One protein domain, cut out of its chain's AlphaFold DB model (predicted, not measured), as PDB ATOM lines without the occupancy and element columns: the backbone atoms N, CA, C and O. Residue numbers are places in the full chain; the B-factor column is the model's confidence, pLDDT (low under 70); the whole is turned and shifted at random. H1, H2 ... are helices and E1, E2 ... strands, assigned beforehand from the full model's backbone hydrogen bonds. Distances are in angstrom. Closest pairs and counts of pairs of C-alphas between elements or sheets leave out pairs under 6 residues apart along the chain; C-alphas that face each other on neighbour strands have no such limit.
ATOM      1  N   HIS A   5     -12.557 -53.186  37.596       85.06
ATOM      2  CA  HIS A   5     -12.197 -52.368  38.751       85.06
ATOM      3  C   HIS A   5     -12.488 -50.875  38.528       85.06
ATOM      4  O   HIS A   5     -13.107 -50.236  39.375       85.06
ATOM      5  N   ALA A   6     -12.125 -50.325  37.363       83.44
ATOM      6  CA  ALA A   6     -12.410 -48.932  37.028       83.44
ATOM      7  C   ALA A   6     -13.921 -48.647  36.937       83.44
ATOM      8  O   ALA A   6     -14.371 -47.584  37.362       83.44
ATOM      9  N   LYS A   7     -14.722 -49.601  36.441       84.62
ATOM     10  CA  LYS A   7     -16.191 -49.490  36.436       84.62
ATOM     11  C   LYS A   7     -16.770 -49.454  37.856       84.62
ATOM     12  O   LYS A   7     -17.639 -48.634  38.142       84.62
ATOM     13  N   GLU A   8     -16.260 -50.289  38.763       86.56
ATOM     14  CA  GLU A   8     -16.674 -50.291  40.174       86.56
ATOM     15  C   GLU A   8     -16.356 -48.974  40.900       86.56
ATOM     16  O   GLU A   8     -17.079 -48.592  41.819       86.56
ATOM     17  N   MET A   9     -15.313 -48.246  40.487       89.56
ATOM     18  CA  MET A   9     -14.998 -46.943  41.086       89.56
ATOM     19  C   MET A   9     -16.115 -45.920  40.863       89.56
ATOM     20  O   MET A   9     -16.462 -45.180  41.784       89.56
ATOM     21  N   PHE A  10     -16.732 -45.909  39.679       84.31
ATOM     22  CA  PHE A  10     -17.843 -45.001  39.380       84.31
ATOM     23  C   PHE A  10     -19.099 -45.295  40.203       84.31
ATOM     24  O   PHE A  10     -19.832 -44.367  40.548       84.31
ATOM     25  N   THR A  11     -19.365 -46.565  40.519       81.75
ATOM     26  CA  THR A  11     -20.538 -46.945  41.317       81.75
ATOM     27  C   THR A  11     -20.319 -46.696  42.803       81.75
ATOM     28  O   THR A  11     -21.201 -46.135  43.453       81.75
ATOM     29  N   LYS A  12     -19.146 -47.060  43.333       87.62
ATOM     30  CA  LYS A  12     -18.814 -46.930  44.762       87.62
ATOM     31  C   LYS A  12     -18.583 -45.482  45.202       87.62
ATOM     32  O   LYS A  12     -18.858 -45.155  46.351       87.62
ATOM     33  N   HIS A  13     -18.120 -44.614  44.302       88.31
ATOM     34  CA  HIS A  13     -17.721 -43.239  44.627       88.31
ATOM     35  C   HIS A  13     -18.501 -42.186  43.824       88.31
ATOM     36  O   HIS A  13     -17.944 -41.202  43.332       88.31
ATOM     37  N   LYS A  14     -19.817 -42.386  43.675       85.56
ATOM     38  CA  LYS A  14     -20.699 -41.397  43.042       85.56
ATOM     39  C   LYS A  14     -20.651 -40.069  43.811       85.56
ATOM     40  O   LYS A  14     -20.772 -40.050  45.030       85.56
ATOM     41  N   GLY A  15     -20.524 -38.957  43.088       86.25
ATOM     42  CA  GLY A  15     -20.396 -37.616  43.668       86.25
ATOM     43  C   GLY A  15     -18.987 -37.269  44.160       86.25
ATOM     44  O   GLY A  15     -18.779 -36.164  44.649       86.25
ATOM     45  N   THR A  16     -18.017 -38.172  44.013       90.19
ATOM     46  CA  THR A  16     -16.610 -37.932  44.351       90.19
ATOM     47  C   THR A  16     -15.783 -37.777  43.079       90.19
ATOM     48  O   THR A  16     -16.026 -38.443  42.069       90.19
ATOM     49  N   THR A  17     -14.774 -36.907  43.120       94.06
ATOM     50  CA  THR A  17     -13.798 -36.803  42.034       94.06
ATOM     51  C   THR A  17     -12.943 -38.069  41.983       94.06
ATOM     52  O   THR A  17     -12.254 -38.395  42.948       94.06
ATOM     53  N   LEU A  18     -12.917 -38.751  40.842       95.69
ATOM     54  CA  LEU A  18     -11.943 -39.795  40.544       95.69
ATOM     55  C   LEU A  18     -10.746 -39.176  39.823       95.69
ATOM     56  O   LEU A  18     -10.891 -38.451  38.833       95.69
ATOM     57  N   VAL A  19      -9.548 -39.468  40.309       97.19
ATOM     58  CA  VAL A  19      -8.293 -39.131  39.638       97.19
ATOM     59  C   VAL A  19      -7.948 -40.278  38.707       97.19
ATOM     60  O   VAL A  19      -8.001 -41.438  39.114       97.19
ATOM     61  N   GLY A  20      -7.621 -39.953  37.460       97.19
ATOM     62  CA  GLY A  20      -7.373 -40.935  36.421       97.19
ATOM     63  C   GLY A  20      -6.044 -40.751  35.714       97.19
ATOM     64  O   GLY A  20      -5.559 -39.629  35.528       97.19
ATOM     65  N   LEU A  21      -5.477 -41.877  35.294       97.56
ATOM     66  CA  LEU A  21      -4.362 -41.928  34.360       97.56
ATOM     67  C   LEU A  21      -4.754 -42.808  33.177       97.56
ATOM     68  O   LEU A  21      -5.382 -43.849  33.361       97.56
ATOM     69  N   ILE A  22      -4.390 -42.372  31.973       97.31
ATOM     70  CA  ILE A  22      -4.552 -43.141  30.739       97.31
ATOM     71  C   ILE A  22      -3.185 -43.431  30.129       97.31
ATOM     72  O   ILE A  22      -2.394 -42.511  29.916       97.31
ATOM     73  N   ASN A  23      -2.897 -44.696  29.840       96.25
ATOM     74  CA  ASN A  23      -1.697 -45.062  29.104       96.25
ATOM     75  C   ASN A  23      -1.854 -44.614  27.644       96.25
ATOM     76  O   ASN A  23      -2.820 -44.967  26.966       96.25
ATOM     77  N   LYS A  24      -0.908 -43.820  27.149       95.19
ATOM     78  CA  LYS A  24      -0.970 -43.182  25.830       95.19
ATOM     79  C   LYS A  24      -0.959 -44.202  24.691       95.19
ATOM     80  O   LYS A  24      -1.565 -43.932  23.653       95.19
ATOM     81  N   THR A  25      -0.334 -45.359  24.905       93.81
ATOM     82  CA  THR A  25      -0.195 -46.429  23.912       93.81
ATOM     83  C   THR A  25      -1.303 -47.464  24.057       93.81
ATOM     84  O   THR A  25      -2.074 -47.667  23.125       93.81
ATOM     85  N   THR A  26      -1.430 -48.090  25.231       94.69
ATOM     86  CA  THR A  26      -2.383 -49.195  25.446       94.69
ATOM     87  C   THR A  26      -3.820 -48.715  25.643       94.69
ATOM     88  O   THR A  26      -4.749 -49.519  25.585       94.69
ATOM     89  N   LYS A  27      -4.013 -47.412  25.891       95.06
ATOM     90  CA  LYS A  27      -5.301 -46.793  26.244       95.06
ATOM     91  C   LYS A  27      -5.937 -47.390  27.507       95.06
ATOM     92  O   LYS A  27      -7.140 -47.239  27.732       95.06
ATOM     93  N   GLU A  28      -5.135 -48.057  28.334       94.75
ATOM     94  CA  GLU A  28      -5.531 -48.520  29.658       94.75
ATOM     95  C   GLU A  28      -5.837 -47.324  30.558       94.75
ATOM     96  O   GLU A  28      -5.076 -46.357  30.583       94.75
ATOM     97  N   ILE A  29      -6.938 -47.400  31.305       95.44
ATOM     98  CA  ILE A  29      -7.338 -46.383  32.275       95.44
ATOM     99  C   ILE A  29      -7.294 -46.976  33.678       95.44
ATOM    100  O   ILE A  29      -7.942 -47.988  33.956       95.44
ATOM    101  N   ILE A  30      -6.614 -46.266  34.571       95.25
ATOM    102  CA  ILE A  30      -6.674 -46.491  36.012       95.25
ATOM    103  C   ILE A  30      -7.368 -45.316  36.695       95.25
ATOM    104  O   ILE A  30      -7.252 -44.170  36.256       95.25
ATOM    105  N   LEU A  31      -8.107 -45.614  37.760       95.69
ATOM    106  CA  LEU A  31      -8.895 -44.647  38.517       95.69
ATOM    107  C   LEU A  31      -8.718 -44.896  40.012       95.69
ATOM    108  O   LEU A  31      -8.669 -46.042  40.450       95.69
ATOM    109  N   ALA A  32      -8.700 -43.816  40.783       96.19
ATOM    110  CA  ALA A  32      -8.778 -43.862  42.236       96.19
ATOM    111  C   ALA A  32      -9.596 -42.678  42.771       96.19
ATOM    112  O   ALA A  32      -9.551 -41.589  42.186       96.19
ATOM    113  N   PRO A  33     -10.342 -42.852  43.873       96.06
ATOM    114  CA  PRO A  33     -11.098 -41.762  44.473       96.06
ATOM    115  C   PRO A  33     -10.167 -40.731  45.114       96.06
ATOM    116  O   PRO A  33      -9.223 -41.070  45.829       96.06
ATOM    117  N   CYS A  34     -10.436 -39.450  44.868       95.19
ATOM    118  CA  CYS A  34      -9.772 -38.364  45.574       95.19
ATOM    119  C   CYS A  34     -10.321 -38.265  47.001       95.19
ATOM    120  O   CYS A  34     -11.524 -38.410  47.220       95.19
ATOM    121  N   ILE A  35      -9.456 -37.980  47.972       94.75
ATOM    122  CA  ILE A  35      -9.891 -37.585  49.312       94.75
ATOM    123  C   ILE A  35     -10.621 -36.249  49.191       94.75
ATOM    124  O   ILE A  35     -10.063 -35.283  48.663       94.75
ATOM    125  N   GLU A  36     -11.859 -36.231  49.683       90.25
ATOM    126  CA  GLU A  36     -12.718 -35.053  49.736       90.25
ATOM    127  C   GLU A  36     -13.104 -34.741  51.201       90.25
ATOM    128  O   GLU A  36     -13.389 -35.675  51.962       90.25
ATOM    129  N   PRO A  37     -13.150 -33.457  51.609       89.88
ATOM    130  CA  PRO A  37     -12.680 -32.284  50.864       89.88
ATOM    131  C   PRO A  37     -11.194 -32.386  50.488       89.88
ATOM    132  O   PRO A  37     -10.443 -33.138  51.106       89.88
ATOM    133  N   LYS A  38     -10.764 -31.667  49.445       90.62
ATOM    134  CA  LYS A  38      -9.376 -31.723  48.957       90.62
ATOM    135  C   LYS A  38      -8.387 -31.462  50.095       90.62
ATOM    136  O   LYS A  38      -8.562 -30.530  50.870       90.62
ATOM    137  N   VAL A  39      -7.309 -32.240  50.149       92.56
ATOM    138  CA  VAL A  39      -6.285 -32.141  51.205       92.56
ATOM    139  C   VAL A  39      -4.885 -31.918  50.659       92.56
ATOM    140  O   VAL A  39      -4.491 -32.510  49.648       92.56
ATOM    141  N   TYR A  40      -4.117 -31.108  51.384       93.44
ATOM    142  CA  TYR A  40      -2.662 -31.090  51.329       93.44
ATOM    143  C   TYR A  40      -2.122 -31.876  52.523       93.44
ATOM    144  O   TYR A  40      -2.461 -31.569  53.666       93.44
ATOM    145  N   LEU A  41      -1.265 -32.864  52.272       94.44
ATOM    146  CA  LEU A  41      -0.719 -33.739  53.308       94.44
ATOM    147  C   LEU A  41       0.798 -33.616  53.413       94.44
ATOM    148  O   LEU A  41       1.495 -33.484  52.413       94.44
ATOM    149  N   GLN A  42       1.316 -33.743  54.625       93.50
ATOM    150  CA  GLN A  42       2.729 -33.971  54.901       93.50
ATOM    151  C   GLN A  42       2.894 -35.424  55.324       93.50
ATOM    152  O   GLN A  42       2.324 -35.844  56.334       93.50
ATOM    153  N   ILE A  43       3.666 -36.189  54.554       92.44
ATOM    154  CA  ILE A  43       3.922 -37.602  54.846       92.44
ATOM    155  C   ILE A  43       5.375 -37.825  55.245       92.44
ATOM    156  O   ILE A  43       6.287 -37.152  54.759       92.44
ATOM    157  N   ASN A  44       5.597 -38.803  56.117       90.19
ATOM    158  CA  ASN A  44       6.942 -39.271  56.421       90.19
ATOM    159  C   ASN A  44       7.474 -40.214  55.322       90.19
ATOM    160  O   ASN A  44       6.823 -40.488  54.310       90.19
ATOM    161  N   GLU A  45       8.687 -40.731  55.515       84.81
ATOM    162  CA  GLU A  45       9.316 -41.645  54.555       84.81
ATOM    163  C   GLU A  45       8.546 -42.957  54.378       84.81
ATOM    164  O   GLU A  45       8.496 -43.477  53.261       84.81
ATOM    165  N   LYS A  46       7.883 -43.417  55.449       86.12
ATOM    166  CA  LYS A  46       7.024 -44.608  55.477       86.12
ATOM    167  C   LYS A  46       5.671 -44.396  54.783       86.12
ATOM    168  O   LYS A  46       4.940 -45.357  54.593       86.12
ATOM    169  N   GLY A  47       5.346 -43.164  54.382       84.44
ATOM    170  CA  GLY A  47       4.077 -42.817  53.738       84.44
ATOM    171  C   GLY A  47       2.940 -42.487  54.707       84.44
ATOM    172  O   GLY A  47       1.824 -42.248  54.258       84.44
ATOM    173  N   GLU A  48       3.209 -42.425  56.011       89.62
ATOM    174  CA  GLU A  48       2.212 -42.064  57.019       89.62
ATOM    175  C   GLU A  48       2.043 -40.549  57.083       89.62
ATOM    176  O   GLU A  48       3.028 -39.796  57.112       89.62
ATOM    177  N   VAL A  49       0.796 -40.099  57.180       92.69
ATOM    178  CA  VAL A  49       0.474 -38.681  57.314       92.69
ATOM    179  C   VAL A  49       0.829 -38.198  58.714       92.69
ATOM    180  O   VAL A  49       0.393 -38.761  59.719       92.69
ATOM    181  N   ARG A  50       1.623 -37.128  58.777       91.06
ATOM    182  CA  ARG A  50       2.066 -36.477  60.018       91.06
ATOM    183  C   ARG A  50       1.452 -35.096  60.225       91.06
ATOM    184  O   ARG A  50       1.495 -34.580  61.336       91.06
ATOM    185  N   GLY A  51       0.863 -34.524  59.182       92.69
ATOM    186  CA  GLY A  51       0.192 -33.235  59.231       92.69
ATOM    187  C   GLY A  51      -0.399 -32.871  57.879       92.69
ATOM    188  O   GLY A  51      -0.292 -33.626  56.912       92.69
ATOM    189  N   GLY A  52      -1.018 -31.700  57.809       92.50
ATOM    190  CA  GLY A  52      -1.633 -31.195  56.592       92.50
ATOM    191  C   GLY A  52      -2.763 -30.224  56.893       92.50
ATOM    192  O   GLY A  52      -2.973 -29.835  58.045       92.50
ATOM    193  N   TYR A  53      -3.485 -29.847  55.849       92.38
ATOM    194  CA  TYR A  53      -4.656 -28.983  55.943       92.38
ATOM    195  C   TYR A  53      -5.654 -29.280  54.830       92.38
ATOM    196  O   TYR A  53      -5.302 -29.801  53.762       92.38
ATOM    197  N   TRP A  54      -6.908 -28.924  55.087       91.25
ATOM    198  CA  TRP A  54      -7.960 -28.895  54.081       91.25
ATOM    199  C   TRP A  54      -7.707 -27.748  53.097       91.25
ATOM    200  O   TRP A  54      -7.361 -26.632  53.482       91.25
ATOM    201  N   LEU A  55      -7.852 -28.031  51.805       86.50
ATOM    202  CA  LEU A  55      -7.737 -27.051  50.732       86.50
ATOM    203  C   LEU A  55      -9.097 -26.395  50.522       86.50
ATOM    204  O   LEU A  55      -9.957 -26.939  49.829       86.50
ATOM    205  N   ASP A  56      -9.259 -25.223  51.118       78.38
ATOM    206  CA  ASP A  56     -10.443 -24.387  50.966       78.38
ATOM    207  C   ASP A  56     -10.260 -23.358  49.830       78.38
ATOM    208  O   ASP A  56      -9.147 -22.844  49.655       78.38
ATOM    209  N   PRO A  57     -11.313 -23.012  49.062       66.56
ATOM    210  CA  PRO A  57     -11.259 -21.925  48.082       66.56
ATOM    211  C   PRO A  57     -10.737 -20.588  48.646       66.56
ATOM    212  O   PRO A  57     -10.068 -19.846  47.927       66.56
ATOM    213  N   GLY A  58     -10.961 -20.298  49.933       66.75
ATOM    214  CA  GLY A  58     -10.474 -19.108  50.640       66.75
ATOM    215  C   GLY A  58      -8.948 -19.030  50.817       66.75
ATOM    216  O   GLY A  58      -8.398 -17.971  51.145       66.75
ATOM    217  N   LEU A  59      -8.217 -20.117  50.548       66.44
ATOM    218  CA  LEU A  59      -6.749 -20.109  50.522       66.44
ATOM    219  C   LEU A  59      -6.171 -19.457  49.252       66.44
ATOM    220  O   LEU A  59      -5.017 -19.016  49.280       66.44
ATOM    221  N   GLY A  60      -6.970 -19.314  48.187       61.94
ATOM    222  CA  GLY A  60      -6.525 -18.845  46.871       61.94
ATOM    223  C   GLY A  60      -5.660 -19.877  46.130       61.94
ATOM    224  O   GLY A  60      -5.579 -21.039  46.516       61.94
ATOM    225  N   ASP A  61      -4.967 -19.452  45.069       63.16
ATOM    226  CA  ASP A  61      -4.109 -20.332  44.249       63.16
ATOM    227  C   ASP A  61      -2.794 -20.756  44.948       63.16
ATOM    228  O   ASP A  61      -1.996 -21.520  44.389       63.16
ATOM    229  N   ASN A  62      -2.549 -20.281  46.175       63.91
ATOM    230  CA  ASN A  62      -1.360 -20.616  46.948       63.91
ATOM    231  C   ASN A  62      -1.466 -22.030  47.524       63.91
ATOM    232  O   ASN A  62      -2.085 -22.272  48.558       63.91
ATOM    233  N   LEU A  63      -0.779 -22.966  46.866       65.62
ATOM    234  CA  LEU A  63      -0.720 -24.377  47.258       65.62
ATOM    235  C   LEU A  63      -0.037 -24.617  48.609       65.62
ATOM    236  O   LEU A  63      -0.247 -25.676  49.188       65.62
ATOM    237  N   THR A  64       0.756 -23.656  49.089       71.44
ATOM    238  CA  THR A  64       1.427 -23.633  50.401       71.44
ATOM    239  C   THR A  64       1.204 -22.273  51.066       71.44
ATOM    240  O   THR A  64       2.089 -21.414  51.021       71.44
ATOM    241  N   PRO A  65       0.007 -22.024  51.622       75.25
ATOM    242  CA  PRO A  65      -0.280 -20.775  52.311       75.25
ATOM    243  C   PRO A  65       0.528 -20.667  53.619       75.25
ATOM    244  O   PRO A  65       0.928 -21.696  54.175       75.25
ATOM    245  N   PRO A  66       0.761 -19.444  54.138       81.12
ATOM    246  CA  PRO A  66       1.366 -19.245  55.455       81.12
ATOM    247  C   PRO A  66       0.602 -20.012  56.539       81.12
ATOM    248  O   PRO A  66      -0.632 -20.076  56.508       81.12
ATOM    249  N   LYS A  67       1.322 -20.595  57.503       80.12
ATOM    250  CA  LYS A  67       0.723 -21.447  58.547       80.12
ATOM    251  C   LYS A  67      -0.289 -20.684  59.394       80.12
ATOM    252  O   LYS A  67      -1.289 -21.255  59.818       80.12
ATOM    253  N   GLU A  68      -0.034 -19.402  59.605       83.06
ATOM    254  CA  GLU A  68      -0.860 -18.474  60.366       83.06
ATOM    255  C   GLU A  68      -2.245 -18.360  59.723       83.06
ATOM    256  O   GLU A  68      -3.245 -18.560  60.407       83.06
ATOM    257  N   LYS A  69      -2.301 -18.196  58.391       80.25
ATOM    258  CA  LYS A  69      -3.554 -18.131  57.622       80.25
ATOM    259  C   LYS A  69      -4.330 -19.450  57.676       80.25
ATOM    260  O   LYS A  69      -5.546 -19.458  57.825       80.25
ATOM    261  N   VAL A  70      -3.636 -20.586  57.571       82.25
ATOM    262  CA  VAL A  70      -4.272 -21.915  57.671       82.25
ATOM    263  C   VAL A  70      -4.869 -22.137  59.064       82.25
ATOM    264  O   VAL A  70      -5.944 -22.726  59.190       82.25
ATOM    265  N   LYS A  71      -4.182 -21.659  60.109       82.25
ATOM    266  CA  LYS A  71      -4.635 -21.749  61.499       82.25
ATOM    267  C   LYS A  71      -5.823 -20.828  61.774       82.25
ATOM    268  O   LYS A  71      -6.783 -21.281  62.386       82.25
ATOM    269  N   GLU A  72      -5.769 -19.581  61.311       83.38
ATOM    270  CA  GLU A  72      -6.854 -18.597  61.431       83.38
ATOM    271  C   GLU A  72      -8.156 -19.112  60.805       83.38
ATOM    272  O   GLU A  72      -9.221 -19.000  61.402       83.38
ATOM    273  N   LEU A  73      -8.056 -19.770  59.646       82.44
ATOM    274  CA  LEU A  73      -9.198 -20.357  58.942       82.44
ATOM    275  C   LEU A  73      -9.644 -21.722  59.500       82.44
ATOM    276  O   LEU A  73     -10.562 -22.328  58.956       82.44
ATOM    277  N   GLY A  74      -8.991 -22.244  60.544       83.62
ATOM    278  CA  GLY A  74      -9.354 -23.530  61.149       83.62
ATOM    279  C   GLY A  74      -9.169 -24.742  60.225       83.62
ATOM    280  O   GLY A  74      -9.837 -25.755  60.402       83.62
ATOM    281  N   LEU A  75      -8.271 -24.660  59.236       87.31
ATOM    282  CA  LEU A  75      -8.114 -25.685  58.191       87.31
ATOM    283  C   LEU A  75      -7.084 -26.769  58.531       87.31
ATOM    284  O   LEU A  75      -6.923 -27.725  57.769       87.31
ATOM    285  N   LEU A  76      -6.356 -26.622  59.640       90.94
ATOM    286  CA  LEU A  76      -5.366 -27.601  60.087       90.94
ATOM    287  C   LEU A  76      -6.032 -28.940  60.419       90.94
ATOM    288  O   LEU A  76      -7.026 -28.988  61.139       90.94
ATOM    289  N   LEU A  77      -5.440 -30.032  59.935       92.06
ATOM    290  CA  LEU A  77      -5.926 -31.376  60.239       92.06
ATOM    291  C   LEU A  77      -5.721 -31.696  61.721       92.06
ATOM    292  O   LEU A  77      -4.600 -31.628  62.236       92.06
ATOM    293  N   THR A  78      -6.795 -32.097  62.395       93.56
ATOM    294  CA  THR A  78      -6.737 -32.606  63.768       93.56
ATOM    295  C   THR A  78      -6.192 -34.032  63.791       93.56
ATOM    296  O   THR A  78      -6.142 -34.717  62.769       93.56
ATOM    297  N   ARG A  79      -5.837 -34.549  64.976       93.19
ATOM    298  CA  ARG A  79      -5.386 -35.944  65.105       93.19
ATOM    299  C   ARG A  79      -6.404 -36.946  64.546       93.19
ATOM    300  O   ARG A  79      -6.020 -37.866  63.831       93.19
ATOM    301  N   ARG A  80      -7.692 -36.716  64.815       94.00
ATOM    302  CA  ARG A  80      -8.794 -37.546  64.315       94.00
ATOM    303  C   ARG A  80      -8.880 -37.523  62.787       94.00
ATOM    304  O   ARG A  80      -9.122 -38.565  62.178       94.00
ATOM    305  N   ASP A  81      -8.650 -36.365  62.170       94.50
ATOM    306  CA  ASP A  81      -8.622 -36.244  60.708       94.50
ATOM    307  C   ASP A  81      -7.454 -37.028  60.113       94.50
ATOM    308  O   ASP A  81      -7.632 -37.746  59.132       94.50
ATOM    309  N   LEU A  82      -6.272 -36.943  60.733       94.69
ATOM    310  CA  LEU A  82      -5.086 -37.679  60.294       94.69
ATOM    311  C   LEU A  82      -5.307 -39.194  60.339       94.69
ATOM    312  O   LEU A  82      -4.935 -39.886  59.393       94.69
ATOM    313  N   ASP A  83      -5.933 -39.718  61.395       94.25
ATOM    314  CA  ASP A  83      -6.226 -41.152  61.510       94.25
ATOM    315  C   ASP A  83      -7.234 -41.601  60.430       94.25
ATOM    316  O   ASP A  83      -7.020 -42.611  59.750       94.25
ATOM    317  N   LYS A  84      -8.280 -40.800  60.174       95.31
ATOM    318  CA  LYS A  84      -9.240 -41.047  59.083       95.31
ATOM    319  C   LYS A  84      -8.565 -41.011  57.708       95.31
ATOM    320  O   LYS A  84      -8.815 -41.883  56.879       95.31
ATOM    321  N   ILE A  85      -7.703 -40.029  57.460       95.94
ATOM    322  CA  ILE A  85      -6.985 -39.880  56.188       95.94
ATOM    323  C   ILE A  85      -6.017 -41.043  55.977       95.94
ATOM    324  O   ILE A  85      -6.000 -41.606  54.888       95.94
ATOM    325  N   ASN A  86      -5.257 -41.456  56.996       94.69
ATOM    326  CA  ASN A  86      -4.390 -42.633  56.892       94.69
ATOM    327  C   ASN A  86      -5.197 -43.897  56.539       94.69
ATOM    328  O   ASN A  86      -4.763 -44.674  55.690       94.69
ATOM    329  N   SER A  87      -6.400 -44.068  57.108       95.31
ATOM    330  CA  SER A  87      -7.308 -45.159  56.722       95.31
ATOM    331  C   SER A  87      -7.731 -45.075  55.249       95.31
ATOM    332  O   SER A  87      -7.670 -46.077  54.537       95.31
ATOM    333  N   LEU A  88      -8.089 -43.881  54.758       95.50
ATOM    334  CA  LEU A  88      -8.438 -43.662  53.349       95.50
ATOM    335  C   LEU A  88      -7.260 -43.955  52.408       95.50
ATOM    336  O   LEU A  88      -7.443 -44.611  51.383       95.50
ATOM    337  N   LEU A  89      -6.043 -43.528  52.758       93.88
ATOM    338  CA  LEU A  89      -4.841 -43.836  51.977       93.88
ATOM    339  C   LEU A  89      -4.589 -45.349  51.893       93.88
ATOM    340  O   LEU A  89      -4.219 -45.841  50.828       93.88
ATOM    341  N   GLY A  90      -4.849 -46.090  52.977       91.62
ATOM    342  CA  GLY A  90      -4.805 -47.559  52.991       91.62
ATOM    343  C   GLY A  90      -5.848 -48.221  52.082       91.62
ATOM    344  O   GLY A  90      -5.657 -49.354  51.650       91.62
ATOM    345  N   GLN A  91      -6.918 -47.504  51.732       91.50
ATOM    346  CA  GLN A  91      -7.960 -47.930  50.790       91.50
ATOM    347  C   GLN A  91      -7.711 -47.427  49.356       91.50
ATOM    348  O   GLN A  91      -8.623 -47.434  48.533       91.50
ATOM    349  N   ASN A  92      -6.487 -46.993  49.039       92.88
ATOM    350  CA  ASN A  92      -6.093 -46.437  47.738       92.88
ATOM    351  C   ASN A  92      -6.787 -45.120  47.359       92.88
ATOM    352  O   ASN A  92      -6.836 -44.773  46.179       92.88
ATOM    353  N   PHE A  93      -7.292 -44.355  48.329       95.44
ATOM    354  CA  PHE A  93      -7.660 -42.972  48.047       95.44
ATOM    355  C   PHE A  93      -6.410 -42.142  47.782       95.44
ATOM    356  O   PHE A  93      -5.345 -42.366  48.365       95.44
ATOM    357  N   VAL A  94      -6.566 -41.132  46.932       95.69
ATOM    358  CA  VAL A  94      -5.481 -40.224  46.578       95.69
ATOM    359  C   VAL A  94      -5.724 -38.834  47.167       95.69
ATOM    360  O   VAL A  94      -6.811 -38.275  47.029       95.69
ATOM    361  N   PRO A  95      -4.736 -38.230  47.836       95.38
ATOM    362  CA  PRO A  95      -4.826 -36.847  48.284       95.38
ATOM    363  C   PRO A  95      -4.635 -35.890  47.106       95.38
ATOM    364  O   PRO A  95      -4.073 -36.252  46.068       95.38
ATOM    365  N   ARG A  96      -5.048 -34.628  47.271       92.12
ATOM    366  CA  ARG A  96      -4.878 -33.629  46.210       92.12
ATOM    367  C   ARG A  96      -3.403 -33.278  46.011       92.12
ATOM    368  O   ARG A  96      -2.940 -33.232  44.867       92.12
ATOM    369  N   PHE A  97      -2.690 -33.062  47.117       92.12
ATOM    370  CA  PHE A  97      -1.250 -32.830  47.143       92.12
ATOM    371  C   PHE A  97      -0.594 -33.500  48.345       92.12
ATOM    372  O   PHE A  97      -1.180 -33.588  49.425       92.12
ATOM    373  N   VAL A  98       0.655 -33.913  48.157       93.06
ATOM    374  CA  VAL A  98       1.502 -34.463  49.213       93.06
ATOM    375  C   VAL A  98       2.859 -33.792  49.182       93.06
ATOM    376  O   VAL A  98       3.536 -33.819  48.160       93.06
ATOM    377  N   ALA A  99       3.288 -33.242  50.307       91.19
ATOM    378  CA  ALA A  99       4.682 -32.913  50.529       91.19
ATOM    379  C   ALA A  99       5.416 -34.121  51.112       91.19
ATOM    380  O   ALA A  99       5.081 -34.615  52.194       91.19
ATOM    381  N   LYS A 100       6.442 -34.572  50.390       86.50
ATOM    382  CA  LYS A 100       7.390 -35.588  50.843       86.50
ATOM    383  C   LYS A 100       8.794 -35.001  50.727       86.50
ATOM    384  O   LYS A 100       9.256 -34.691  49.633       86.50
ATOM    385  N   LYS A 101       9.484 -34.837  51.860       82.31
ATOM    386  CA  LYS A 101      10.782 -34.136  51.934       82.31
ATOM    387  C   LYS A 101      10.674 -32.706  51.374       82.31
ATOM    388  O   LYS A 101       9.990 -31.882  51.969       82.31
ATOM    389  N   LYS A 102      11.337 -32.418  50.247       78.75
ATOM    390  CA  LYS A 102      11.323 -31.119  49.547       78.75
ATOM    391  C   LYS A 102      10.492 -31.147  48.257       78.75
ATOM    392  O   LYS A 102      10.528 -30.192  47.488       78.75
ATOM    393  N   GLU A 103       9.767 -32.234  48.006       86.06
ATOM    394  CA  GLU A 103       8.995 -32.424  46.781       86.06
ATOM    395  C   GLU A 103       7.496 -32.326  47.051       86.06
ATOM    396  O   GLU A 103       6.981 -32.883  48.025       86.06
ATOM    397  N   LEU A 104       6.799 -31.631  46.152       88.50
ATOM    398  CA  LEU A 104       5.345 -31.585  46.104       88.50
ATOM    399  C   LEU A 104       4.852 -32.554  45.030       88.50
ATOM    400  O   LEU A 104       5.119 -32.370  43.844       88.50
ATOM    401  N   ILE A 105       4.113 -33.566  45.458       91.44
ATOM    402  CA  ILE A 105       3.569 -34.636  44.630       91.44
ATOM    403  C   ILE A 105       2.083 -34.345  44.406       91.44
ATOM    404  O   ILE A 105       1.321 -34.172  45.359       91.44
ATOM    405  N   SER A 106       1.662 -34.269  43.145       92.81
ATOM    406  CA  SER A 106       0.246 -34.103  42.783       92.81
ATOM    407  C   SER A 106      -0.555 -35.402  42.931       92.81
ATOM    408  O   SER A 106       0.013 -36.490  42.901       92.81
ATOM    409  N   SER A 107      -1.886 -35.305  43.004       94.75
ATOM    410  CA  SER A 107      -2.784 -36.478  42.992       94.75
ATOM    411  C   SER A 107      -2.495 -37.492  41.870       94.75
ATOM    412  O   SER A 107      -2.462 -38.692  42.125       94.75
ATOM    413  N   HIS A 108      -2.214 -37.027  40.645       96.06
ATOM    414  CA  HIS A 108      -1.839 -37.897  39.524       96.06
ATOM    415  C   HIS A 108      -0.510 -38.612  39.762       96.06
ATOM    416  O   HIS A 108      -0.383 -39.792  39.460       96.06
ATOM    417  N   GLU A 109       0.491 -37.915  40.304       94.81
ATOM    418  CA  GLU A 109       1.795 -38.524  40.599       94.81
ATOM    419  C   GLU A 109       1.695 -39.516  41.747       94.81
ATOM    420  O   GLU A 109       2.335 -40.562  41.713       94.81
ATOM    421  N   TYR A 110       0.860 -39.208  42.735       95.12
ATOM    422  CA  TYR A 110       0.579 -40.106  43.838       95.12
ATOM    423  C   TYR A 110      -0.076 -41.400  43.338       95.12
ATOM    424  O   TYR A 110       0.428 -42.481  43.638       95.12
ATOM    425  N   LEU A 111      -1.111 -41.296  42.492       96.00
ATOM    426  CA  LEU A 111      -1.755 -42.449  41.854       96.00
ATOM    427  C   LEU A 111      -0.764 -43.276  41.023       96.00
ATOM    428  O   LEU A 111      -0.692 -44.495  41.172       96.00
ATOM    429  N   PHE A 112       0.040 -42.617  40.185       96.00
ATOM    430  CA  PHE A 112       1.057 -43.283  39.367       96.00
ATOM    431  C   PHE A 112       2.050 -44.068  40.230       96.00
ATOM    432  O   PHE A 112       2.327 -45.236  39.966       96.00
ATOM    433  N   ASN A 113       2.543 -43.455  41.307       93.00
ATOM    434  CA  ASN A 113       3.477 -44.099  42.224       93.00
ATOM    435  C   ASN A 113       2.851 -45.287  42.971       93.00
ATOM    436  O   ASN A 113       3.584 -46.177  43.400       93.00
ATOM    437  N   GLN A 114       1.528 -45.317  43.141       91.12
ATOM    438  CA  GLN A 114       0.822 -46.446  43.747       91.12
ATOM    439  C   GLN A 114       0.605 -47.594  42.755       91.12
ATOM    440  O   GLN A 114       0.897 -48.737  43.101       91.12
ATOM    441  N   GLN A 115       0.127 -47.301  41.541       92.56
ATOM    442  CA  GLN A 115      -0.439 -48.317  40.640       92.56
ATOM    443  C   GLN A 115       0.369 -48.580  39.357       92.56
ATOM    444  O   GLN A 115       0.156 -49.600  38.712       92.56
ATOM    445  N   CYS A 116       1.328 -47.722  38.989       91.94
ATOM    446  CA  CYS A 116       2.023 -47.777  37.690       91.94
ATOM    447  C   CYS A 116       3.536 -48.024  37.792       91.94
ATOM    448  O   CYS A 116       4.269 -47.715  36.850       91.94
ATOM    449  N   LYS A 117       4.030 -48.564  38.914       82.50
ATOM    450  CA  LYS A 117       5.473 -48.659  39.233       82.50
ATOM    451  C   LYS A 117       6.334 -49.365  38.174       82.50
ATOM    452  O   LYS A 117       7.527 -49.096  38.103       82.50
ATOM    453  N   SER A 118       5.756 -50.258  37.372       88.19
ATOM    454  CA  SER A 118       6.443 -51.002  36.304       88.19
ATOM    455  C   SER A 118       6.529 -50.253  34.966       88.19
ATOM    456  O   SER A 118       7.104 -50.769  34.013       88.19
ATOM    457  N   THR A 119       5.963 -49.049  34.873       92.75
ATOM    458  CA  THR A 119       5.874 -48.262  33.632       92.75
ATOM    459  C   THR A 119       6.545 -46.898  33.789       92.75
ATOM    460  O   THR A 119       6.928 -46.511  34.895       92.75
ATOM    461  N   LYS A 120       6.709 -46.139  32.696       92.00
ATOM    462  CA  LYS A 120       7.353 -44.820  32.745       92.00
ATOM    463  C   LYS A 120       6.311 -43.712  32.712       92.00
ATOM    464  O   LYS A 120       5.387 -43.722  31.910       92.00
ATOM    465  N   LYS A 121       6.508 -42.687  33.541       91.56
ATOM    466  CA  LYS A 121       5.613 -41.523  33.646       91.56
ATOM    467  C   LYS A 121       5.247 -40.868  32.295       91.56
ATOM    468  O   LYS A 121       4.077 -40.531  32.130       91.56
ATOM    469  N   PRO A 122       6.175 -40.694  31.325       92.25
ATOM    470  CA  PRO A 122       5.852 -40.094  30.027       92.25
ATOM    471  C   PRO A 122       4.828 -40.885  29.209       92.25
ATOM    472  O   PRO A 122       4.148 -40.284  28.377       92.25
ATOM    473  N   ASP A 123       4.675 -42.181  29.479       94.56
ATOM    474  CA  ASP A 123       3.741 -43.070  28.780       94.56
ATOM    475  C   ASP A 123       2.291 -42.832  29.213       94.56
ATOM    476  O   ASP A 123       1.374 -43.408  28.636       94.56
ATOM    477  N   TRP A 124       2.060 -41.983  30.217       96.25
ATOM    478  CA  TRP A 124       0.746 -41.749  30.804       96.25
ATOM    479  C   TRP A 124       0.295 -40.303  30.639       96.25
ATOM    480  O   TRP A 124       1.094 -39.366  30.645       96.25
ATOM    481  N   GLY A 125      -1.012 -40.126  30.483       96.62
ATOM    482  CA  GLY A 125      -1.712 -38.849  30.542       96.62
ATOM    483  C   GLY A 125      -2.594 -38.775  31.786       96.62
ATOM    484  O   GLY A 125      -3.137 -39.788  32.220       96.62
ATOM    485  N   GLY A 126      -2.735 -37.585  32.368       97.19
ATOM    486  CA  GLY A 126      -3.521 -37.356  33.579       97.19
ATOM    487  C   GLY A 126      -4.853 -36.674  33.305       97.19
ATOM    488  O   GLY A 126      -4.919 -35.704  32.546       97.19
ATOM    489  N   PHE A 127      -5.904 -37.153  33.967       97.56
ATOM    490  CA  PHE A 127      -7.239 -36.562  33.934       97.56
ATOM    491  C   PHE A 127      -7.965 -36.739  35.276       97.56
ATOM    492  O   PHE A 127      -7.491 -37.406  36.196       97.56
ATOM    493  N   SER A 128      -9.112 -36.102  35.430       96.31
ATOM    494  CA  SER A 128     -10.032 -36.328  36.536       96.31
ATOM    495  C   SER A 128     -11.446 -36.395  35.990       96.31
ATOM    496  O   SER A 128     -11.771 -35.729  35.006       96.31
ATOM    497  N   VAL A 129     -12.281 -37.208  36.619       95.38
ATOM    498  CA  VAL A 129     -13.666 -37.410  36.211       95.38
ATOM    499  C   VAL A 129     -14.543 -37.550  37.444       95.38
ATOM    500  O   VAL A 129     -14.149 -38.164  38.426       95.38
ATOM    501  N   MET A 130     -15.737 -36.978  37.404       92.75
ATOM    502  CA  MET A 130     -16.737 -37.120  38.455       92.75
ATOM    503  C   MET A 130     -18.060 -37.518  37.819       92.75
ATOM    504  O   MET A 130     -18.525 -36.844  36.900       92.75
ATOM    505  N   LEU A 131     -18.673 -38.583  38.327       89.94
ATOM    506  CA  LEU A 131     -20.083 -38.863  38.081       89.94
ATOM    507  C   LEU A 131     -20.891 -38.119  39.141       89.94
ATOM    508  O   LEU A 131     -20.894 -38.520  40.306       89.94
ATOM    509  N   ASP A 132     -21.532 -37.022  38.756       85.00
ATOM    510  CA  ASP A 132     -22.300 -36.219  39.702       85.00
ATOM    511  C   ASP A 132     -23.591 -36.920  40.161       85.00
ATOM    512  O   ASP A 132     -23.967 -38.009  39.705       85.00
ATOM    513  N   THR A 133     -24.289 -36.297  41.108       81.19
ATOM    514  CA  THR A 133     -25.533 -36.824  41.680       81.19
ATOM    515  C   THR A 133     -26.652 -36.959  40.644       81.19
ATOM    516  O   THR A 133     -27.439 -37.903  40.754       81.19
ATOM    517  N   SER A 134     -26.659 -36.132  39.594       82.06
ATOM    518  CA  SER A 134     -27.587 -36.226  38.455       82.06
ATOM    519  C   SER A 134     -27.232 -37.346  37.466       82.06
ATOM    520  O   SER A 134     -28.018 -37.686  36.588       82.06
ATOM    521  N   GLY A 135     -26.055 -37.961  37.616       79.00
ATOM    522  CA  GLY A 135     -25.561 -38.993  36.710       79.00
ATOM    523  C   GLY A 135     -24.871 -38.427  35.467       79.00
ATOM    524  O   GLY A 135     -24.695 -39.146  34.481       79.00
ATOM    525  N   LYS A 136     -24.468 -37.155  35.465       86.38
ATOM    526  CA  LYS A 136     -23.642 -36.570  34.405       86.38
ATOM    527  C   LYS A 136     -22.157 -36.737  34.744       86.38
ATOM    528  O   LYS A 136     -21.741 -36.648  35.896       86.38
ATOM    529  N   LEU A 137     -21.363 -37.038  33.715       90.62
ATOM    530  CA  LEU A 137     -19.909 -37.137  33.822       90.62
ATOM    531  C   LEU A 137     -19.292 -35.765  33.556       90.62
ATOM    532  O   LEU A 137     -19.500 -35.182  32.491       90.62
ATOM    533  N   ASN A 138     -18.523 -35.274  34.521       92.94
ATOM    534  CA  ASN A 138     -17.785 -34.021  34.437       92.94
ATOM    535  C   ASN A 138     -16.290 -34.338  34.398       92.94
ATOM    536  O   ASN A 138     -15.797 -35.081  35.245       92.94
ATOM    537  N   TYR A 139     -15.578 -33.782  33.419       95.00
ATOM    538  CA  TYR A 139     -14.176 -34.107  33.157       95.00
ATOM    539  C   TYR A 139     -13.266 -32.901  33.391       95.00
ATOM    540  O   TYR A 139     -13.637 -31.759  33.128       95.00
ATOM    541  N   SER A 140     -12.035 -33.174  33.811       95.75
ATOM    542  CA  SER A 140     -10.917 -32.236  33.775       95.75
ATOM    543  C   SER A 140      -9.699 -32.935  33.187       95.75
ATOM    544  O   SER A 140      -9.245 -33.946  33.714       95.75
ATOM    545  N   PHE A 141      -9.141 -32.390  32.109       96.44
ATOM    546  CA  PHE A 141      -8.010 -32.986  31.386       96.44
ATOM    547  C   PHE A 141      -6.676 -32.288  31.668       96.44
ATOM    548  O   PHE A 141      -5.710 -32.429  30.920       96.44
ATOM    549  N   SER A 142      -6.612 -31.521  32.758       91.88
ATOM    550  CA  SER A 142      -5.410 -30.783  33.135       91.88
ATOM    551  C   SER A 142      -4.515 -31.600  34.068       91.88
ATOM    552  O   SER A 142      -4.947 -32.037  35.137       91.88
ATOM    553  N   SER A 143      -3.248 -31.770  33.691       91.56
ATOM    554  CA  SER A 143      -2.217 -32.347  34.553       91.56
ATOM    555  C   SER A 143      -0.834 -31.862  34.131       91.56
ATOM    556  O   SER A 143      -0.260 -32.339  33.154       91.56
ATOM    557  N   SER A 144      -0.256 -30.935  34.897       87.19
ATOM    558  CA  SER A 144       1.097 -30.429  34.626       87.19
ATOM    559  C   SER A 144       2.151 -31.545  34.667       87.19
ATOM    560  O   SER A 144       3.159 -31.462  33.972       87.19
ATOM    561  N   SER A 145       1.933 -32.594  35.464       87.56
ATOM    562  CA  SER A 145       2.920 -33.655  35.682       87.56
ATOM    563  C   SER A 145       2.928 -34.728  34.587       87.56
ATOM    564  O   SER A 145       3.964 -35.361  34.403       87.56
ATOM    565  N   PHE A 146       1.817 -34.925  33.867       93.50
ATOM    566  CA  PHE A 146       1.651 -36.017  32.886       93.50
ATOM    567  C   PHE A 146       1.375 -35.545  31.457       93.50
ATOM    568  O   PHE A 146       1.697 -36.241  30.493       93.50
ATOM    569  N   ASN A 147       0.805 -34.348  31.312       94.25
ATOM    570  CA  ASN A 147       0.398 -33.822  30.012       94.25
ATOM    571  C   ASN A 147       1.380 -32.773  29.479       94.25
ATOM    572  O   ASN A 147       1.223 -32.297  28.359       94.25
ATOM    573  N   SER A 148       2.393 -32.394  30.267       90.25
ATOM    574  CA  SER A 148       3.446 -31.512  29.768       90.25
ATOM    575  C   SER A 148       4.327 -32.240  28.746       90.25
ATOM    576  O   SER A 148       4.599 -33.433  28.919       90.25
ATOM    577  N   PRO A 149       4.815 -31.538  27.709       85.19
ATOM    578  CA  PRO A 149       5.763 -32.115  26.770       85.19
ATOM    579  C   PRO A 149       7.088 -32.479  27.467       85.19
ATOM    580  O   PRO A 149       7.449 -31.849  28.469       85.19
ATOM    581  N   PRO A 150       7.831 -33.476  26.950       80.94
ATOM    582  CA  PRO A 150       9.118 -33.876  27.510       80.94
ATOM    583  C   PRO A 150      10.066 -32.683  27.690       80.94
ATOM    584  O   PRO A 150      10.159 -31.813  26.829       80.94
ATOM    585  N   GLY A 151      10.751 -32.626  28.833       80.38
ATOM    586  CA  GLY A 151      11.722 -31.567  29.132       80.38
ATOM    587  C   GLY A 151      11.127 -30.209  29.529       80.38
ATOM    588  O   GLY A 151      11.883 -29.317  29.905       80.38
ATOM    589  N   ARG A 152       9.797 -30.032  29.522       85.19
ATOM    590  CA  ARG A 152       9.148 -28.776  29.934       85.19
ATOM    591  C   ARG A 152       8.074 -29.035  30.983       85.19
ATOM    592  O   ARG A 152       7.318 -29.992  30.889       85.19
ATOM    593  N   LYS A 153       7.955 -28.152  31.976       81.12
ATOM    594  CA  LYS A 153       6.797 -28.120  32.884       81.12
ATOM    595  C   LYS A 153       5.851 -27.018  32.433       81.12
ATOM    596  O   LYS A 153       6.180 -25.840  32.539       81.12
ATOM    597  N   VAL A 154       4.680 -27.395  31.930       85.88
ATOM    598  CA  VAL A 154       3.630 -26.460  31.520       85.88
ATOM    599  C   VAL A 154       2.520 -26.492  32.565       85.88
ATOM    600  O   VAL A 154       1.948 -27.542  32.865       85.88
ATOM    601  N   LYS A 155       2.218 -25.334  33.160       83.75
ATOM    602  CA  LYS A 155       1.104 -25.217  34.110       83.75
ATOM    603  C   LYS A 155      -0.206 -25.535  33.386       83.75
ATOM    604  O   LYS A 155      -0.467 -24.979  32.327       83.75
ATOM    605  N   ARG A 156      -1.037 -26.397  33.988       84.06
ATOM    606  CA  ARG A 156      -2.358 -26.797  33.457       84.06
ATOM    607  C   ARG A 156      -2.286 -27.412  32.048       84.06
ATOM    608  O   ARG A 156      -3.227 -27.264  31.270       84.06
ATOM    609  N   ALA A 157      -1.191 -28.116  31.742       90.81
ATOM    610  CA  ALA A 157      -1.041 -28.849  30.489       90.81
ATOM    611  C   ALA A 157      -2.239 -29.781  30.245       90.81
ATOM    612  O   ALA A 157      -2.672 -30.497  31.156       90.81
ATOM    613  N   GLN A 158      -2.784 -29.735  29.033       95.56
ATOM    614  CA  GLN A 158      -3.979 -30.483  28.650       95.56
ATOM    615  C   GLN A 158      -3.607 -31.828  28.042       95.56
ATOM    616  O   GLN A 158      -2.623 -31.938  27.315       95.56
ATOM    617  N   LEU A 159      -4.415 -32.844  28.333       95.75
ATOM    618  CA  LEU A 159      -4.356 -34.125  27.640       95.75
ATOM    619  C   LEU A 159      -4.653 -33.910  26.147       95.75
ATOM    620  O   LEU A 159      -5.493 -33.072  25.812       95.75
ATOM    621  N   SER A 160      -3.994 -34.644  25.254       95.19
ATOM    622  CA  SER A 160      -4.247 -34.531  23.814       95.19
ATOM    623  C   SER A 160      -5.685 -34.934  23.465       95.19
ATOM    624  O   SER A 160      -6.273 -35.789  24.130       95.19
ATOM    625  N   THR A 161      -6.272 -34.301  22.447       96.50
ATOM    626  CA  THR A 161      -7.698 -34.458  22.101       96.50
ATOM    627  C   THR A 161      -8.083 -35.911  21.818       96.50
ATOM    628  O   THR A 161      -9.102 -36.375  22.319       96.50
ATOM    629  N   ASP A 162      -7.229 -36.660  21.118       96.62
ATOM    630  CA  ASP A 162      -7.419 -38.089  20.839       96.62
ATOM    631  C   ASP A 162      -7.572 -38.919  22.126       96.62
ATOM    632  O   ASP A 162      -8.443 -39.782  22.233       96.62
ATOM    633  N   LEU A 163      -6.765 -38.618  23.145       96.94
ATOM    634  CA  LEU A 163      -6.842 -39.273  24.446       96.94
ATOM    635  C   LEU A 163      -8.031 -38.779  25.270       96.94
ATOM    636  O   LEU A 163      -8.617 -39.570  26.005       96.94
ATOM    637  N   GLN A 164      -8.414 -37.503  25.156       97.56
ATOM    638  CA  GLN A 164      -9.634 -37.003  25.797       97.56
ATOM    639  C   GLN A 164     -10.869 -37.740  25.278       97.56
ATOM    640  O   GLN A 164     -11.729 -38.131  26.068       97.56
ATOM    641  N   ASP A 165     -10.955 -37.938  23.966       96.25
ATOM    642  CA  ASP A 165     -12.090 -38.606  23.340       96.25
ATOM    643  C   ASP A 165     -12.119 -40.095  23.679       96.25
ATOM    644  O   ASP A 165     -13.187 -40.629  23.986       96.25
ATOM    645  N   GLU A 166     -10.956 -40.744  23.772       96.44
ATOM    646  CA  GLU A 166     -10.869 -42.119  24.262       96.44
ATOM    647  C   GLU A 166     -11.314 -42.237  25.731       96.44
ATOM    648  O   GLU A 166     -12.105 -43.122  26.065       96.44
ATOM    649  N   VAL A 167     -10.903 -41.312  26.610       96.25
ATOM    650  CA  VAL A 167     -11.391 -41.267  28.001       96.25
ATOM    651  C   VAL A 167     -12.911 -41.100  28.037       96.25
ATOM    652  O   VAL A 167     -13.597 -41.872  28.710       96.25
ATOM    653  N   LYS A 168     -13.467 -40.136  27.292       94.94
ATOM    654  CA  LYS A 168     -14.922 -39.912  27.242       94.94
ATOM    655  C   LYS A 168     -15.660 -41.149  26.742       94.94
ATOM    656  O   LYS A 168     -16.669 -41.525  27.337       94.94
ATOM    657  N   LYS A 169     -15.166 -41.792  25.681       93.25
ATOM    658  CA  LYS A 169     -15.741 -43.013  25.104       93.25
ATOM    659  C   LYS A 169     -15.772 -44.145  26.129       93.25
ATOM    660  O   LYS A 169     -16.822 -44.749  26.342       93.25
ATOM    661  N   GLN A 170     -14.648 -44.403  26.798       92.38
ATOM    662  CA  GLN A 170     -14.539 -45.472  27.789       92.38
ATOM    663  C   GLN A 170     -15.352 -45.200  29.067       92.38
ATOM    664  O   GLN A 170     -15.948 -46.125  29.613       92.38
ATOM    665  N   CYS A 171     -15.420 -43.955  29.545       89.12
ATOM    666  CA  CYS A 171     -16.211 -43.603  30.730       89.12
ATOM    667  C   CYS A 171     -17.722 -43.555  30.446       89.12
ATOM    668  O   CYS A 171     -18.524 -43.928  31.304       89.12
ATOM    669  N   SER A 172     -18.134 -43.137  29.247       83.75
ATOM    670  CA  SER A 172     -19.557 -43.030  28.893       83.75
ATOM    671  C   SER A 172     -20.234 -44.393  28.749       83.75
ATOM    672  O   SER A 172     -21.389 -44.528  29.146       83.75
ATOM    673  N   SER A 173     -19.524 -45.423  28.271       74.62
ATOM    674  CA  SER A 173     -20.068 -46.790  28.246       74.62
ATOM    675  C   SER A 173     -20.395 -47.303  29.652       74.62
ATOM    676  O   SER A 173     -21.418 -47.950  29.855       74.62
ATOM    677  N   CYS A 174     -19.596 -46.922  30.652       69.69
ATOM    678  CA  CYS A 174     -19.864 -47.251  32.047       69.69
ATOM    679  C   CYS A 174     -21.117 -46.541  32.583       69.69
ATOM    680  O   CYS A 174     -21.908 -47.161  33.287       69.69
ATOM    681  N   LYS A 175     -21.361 -45.277  32.204       66.88
ATOM    682  CA  LYS A 175     -22.603 -44.574  32.574       66.88
ATOM    683  C   LYS A 175     -23.841 -45.337  32.085       66.88
ATOM    684  O   LYS A 175     -24.785 -45.495  32.854       66.88
ATOM    685  N   VAL A 176     -23.829 -45.811  30.838       60.38
ATOM    686  CA  VAL A 176     -24.941 -46.584  30.258       60.38
ATOM    687  C   VAL A 176     -25.158 -47.888  31.029       60.38
ATOM    688  O   VAL A 176     -26.272 -48.150  31.468       60.38
ATOM    689  N   GLU A 177     -24.097 -48.656  31.286       60.41
ATOM    690  CA  GLU A 177     -24.185 -49.901  32.065       60.41
ATOM    691  C   GLU A 177     -24.716 -49.672  33.493       60.41
ATOM    692  O   GLU A 177     -25.560 -50.427  33.971       60.41
ATOM    693  N   ILE A 178     -24.274 -48.606  34.170       62.72
ATOM    694  CA  ILE A 178     -24.741 -48.258  35.522       62.72
ATOM    695  C   ILE A 178     -26.225 -47.874  35.520       62.72
ATOM    696  O   ILE A 178     -26.946 -48.232  36.452       62.72
ATOM    697  N   MET A 179     -26.687 -47.134  34.507       61.97
ATOM    698  CA  MET A 179     -28.103 -46.768  34.388       61.97
ATOM    699  C   MET A 179     -28.969 -48.010  34.149       61.97
ATOM    700  O   MET A 179     -29.936 -48.205  34.880       61.97
ATOM    701  N   LEU A 180     -28.552 -48.909  33.255       60.22
ATOM    702  CA  LEU A 180     -29.244 -50.180  33.007       60.22
ATOM    703  C   LEU A 180     -29.291 -51.082  34.251       60.22
ATOM    704  O   LEU A 180     -30.299 -51.736  34.512       60.22
ATOM    705  N   LEU A 181     -28.223 -51.121  35.055       60.75
ATOM    706  CA  LEU A 181     -28.224 -51.857  36.326       60.75
ATOM    707  C   LEU A 181     -29.243 -51.286  37.320       60.75
ATOM    708  O   LEU A 181     -29.904 -52.050  38.012       60.75
ATOM    709  N   LYS A 182     -29.402 -49.958  37.386       59.91
ATOM    710  CA  LYS A 182     -30.409 -49.329  38.256       59.91
ATOM    711  C   LYS A 182     -31.833 -49.593  37.791       59.91
ATOM    712  O   LYS A 182     -32.681 -49.869  38.630       59.91
ATOM    713  N   GLU A 183     -32.079 -49.543  36.486       58.78
ATOM    714  CA  GLU A 183     -33.394 -49.852  35.914       58.78
ATOM    715  C   GLU A 183     -33.800 -51.312  36.166       58.78
ATOM    716  O   GLU A 183     -34.964 -51.582  36.439       58.78
ATOM    717  N   ASN A 184     -32.840 -52.244  36.173       56.19
ATOM    718  CA  ASN A 184     -33.090 -53.659  36.474       56.19
ATOM    719  C   ASN A 184     -33.177 -53.991  37.977       56.19
ATOM    720  O   ASN A 184     -33.612 -55.085  38.328       56.19
ATOM    721  N   LEU A 185     -32.749 -53.081  38.858       53.50
ATOM    722  CA  LEU A 185     -32.865 -53.219  40.317       53.50
ATOM    723  C   LEU A 185     -34.126 -52.554  40.882       53.50
ATOM    724  O   LEU A 185     -34.414 -52.715  42.067       53.50
ATOM    725  N   LEU A 186     -34.885 -51.820  40.063       44.06
ATOM    726  CA  LEU A 186     -36.244 -51.445  40.430       44.06
ATOM    727  C   LEU A 186     -37.100 -52.719  40.409       44.06
ATOM    728  O   LEU A 186     -37.067 -53.442  39.408       44.06
TER     729      LEU A 186
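AT A GLANCE: This is residues 5 to 186 of the 221 residues of an uncharacterized protein of Legionella sainthelensi (UniProt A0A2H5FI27). Two lobes, each built on a four-stranded sheet, meet at the short helix H4, which packs on both sheets. In one lobe the twisted sheet E2 E1 E7 E8 lies between H4 on one face and H1 with the long H5 on the other; in the second, H3 crosses one face of the sheet E4 E3 E5 E6. The 182 printed residues hold five named helices and eight strands in the order H1 E1 E2 E3 E4 H2 H3 E5 E6 H4 E7 E8 H5; the first sheet is antiparallel, the second mixed, and the class is mixed. The whole is compact, with a radius of gyration of the C-alphas of 17.1 A and spans of 50 by 47 by 30 A.

HOW THE PARTS SIT: H1, residues 5 to 12, is on the strongly twisted sheet E2, 29 to 33, E1, 17 to 23, E7, 124 to 131, and E8, 137 to 140. It runs along E1 at 12 degrees on the local plane; its closest C-alphas to E2 are those of Ala 6 and Leu 31, 5.7 A apart. Within hydrogen-bond range are N 19 and O 32, 2.8 A, in the hairpin E1 and E2, N 18 and O 129, 2.8 A, between antiparallel E1 and E7, and N 130 and O 138, 2.9 A, in the hairpin E7 and E8. The other sheet runs E4, 49 to 54, E3, 39 to 43, E5, 97 to 100, E6, 103 to 106. Its pairs include N 42 and O 51, 2.8 A, in the hairpin E3 and E4, N 99 and O 41, 2.8 A, between parallel E3 and E5, and N 98 and O 105, 2.9 A, in the hairpin E5 and E6. H2, residues 67 to 72, only grazes this sheet. H3, residues 79 to 90, lies over E4 and E3 at a height of 9.1 A, across the strands; its closest C-alphas to E4 are Asn 86 and Val 49, 6.3 A. H4, residues 107 to 115, is on the same face and stands up from that sheet by 61 degrees: two layers, helices on one face. H4 is also on the first sheet, at a height of 7.8 A; the C-alphas of His 108 and Gly 126 in E7 are their closest, 6.2 A. H5, residues 161 to 185, is on the opposite face, slantwise over E1 and E7 at a height of 5.5 A: three layers, helices on both faces. H1 and H5 only just touch, with 3 pairs of C-alphas within 8 A, the closest Lys 7 and Cys 174 at 6.1 A. In H2, H3 and H4 every O i to N i+4 pair is within hydrogen-bond range; in H1 2 of 4 are, in H5 20 of 21.

IN THESE COORDINATES: H1 begins at C-alpha 5, (-12.197, -52.368, 38.751). E1 is 19.5 A long, H3 16.8 A and E7 22.3 A. H5 is 36.3 A long, from C-alpha 161 at (-7.698, -34.458, 22.101) to C-alpha 185 at (-32.865, -53.219, 40.317).

THE WHOLE: The two C-alphas farthest apart, Glu 68 and Asn 184, are 53.4 A apart. The printed part has no cut. The links E4 to H2 and E8 to H5 are long, and residues 180 to 186, of which 180 to 185 belong to H5, stand free. Mean pLDDT of the printed part is 87.4; residues 57 to 63 and 174 to 186 are under 70.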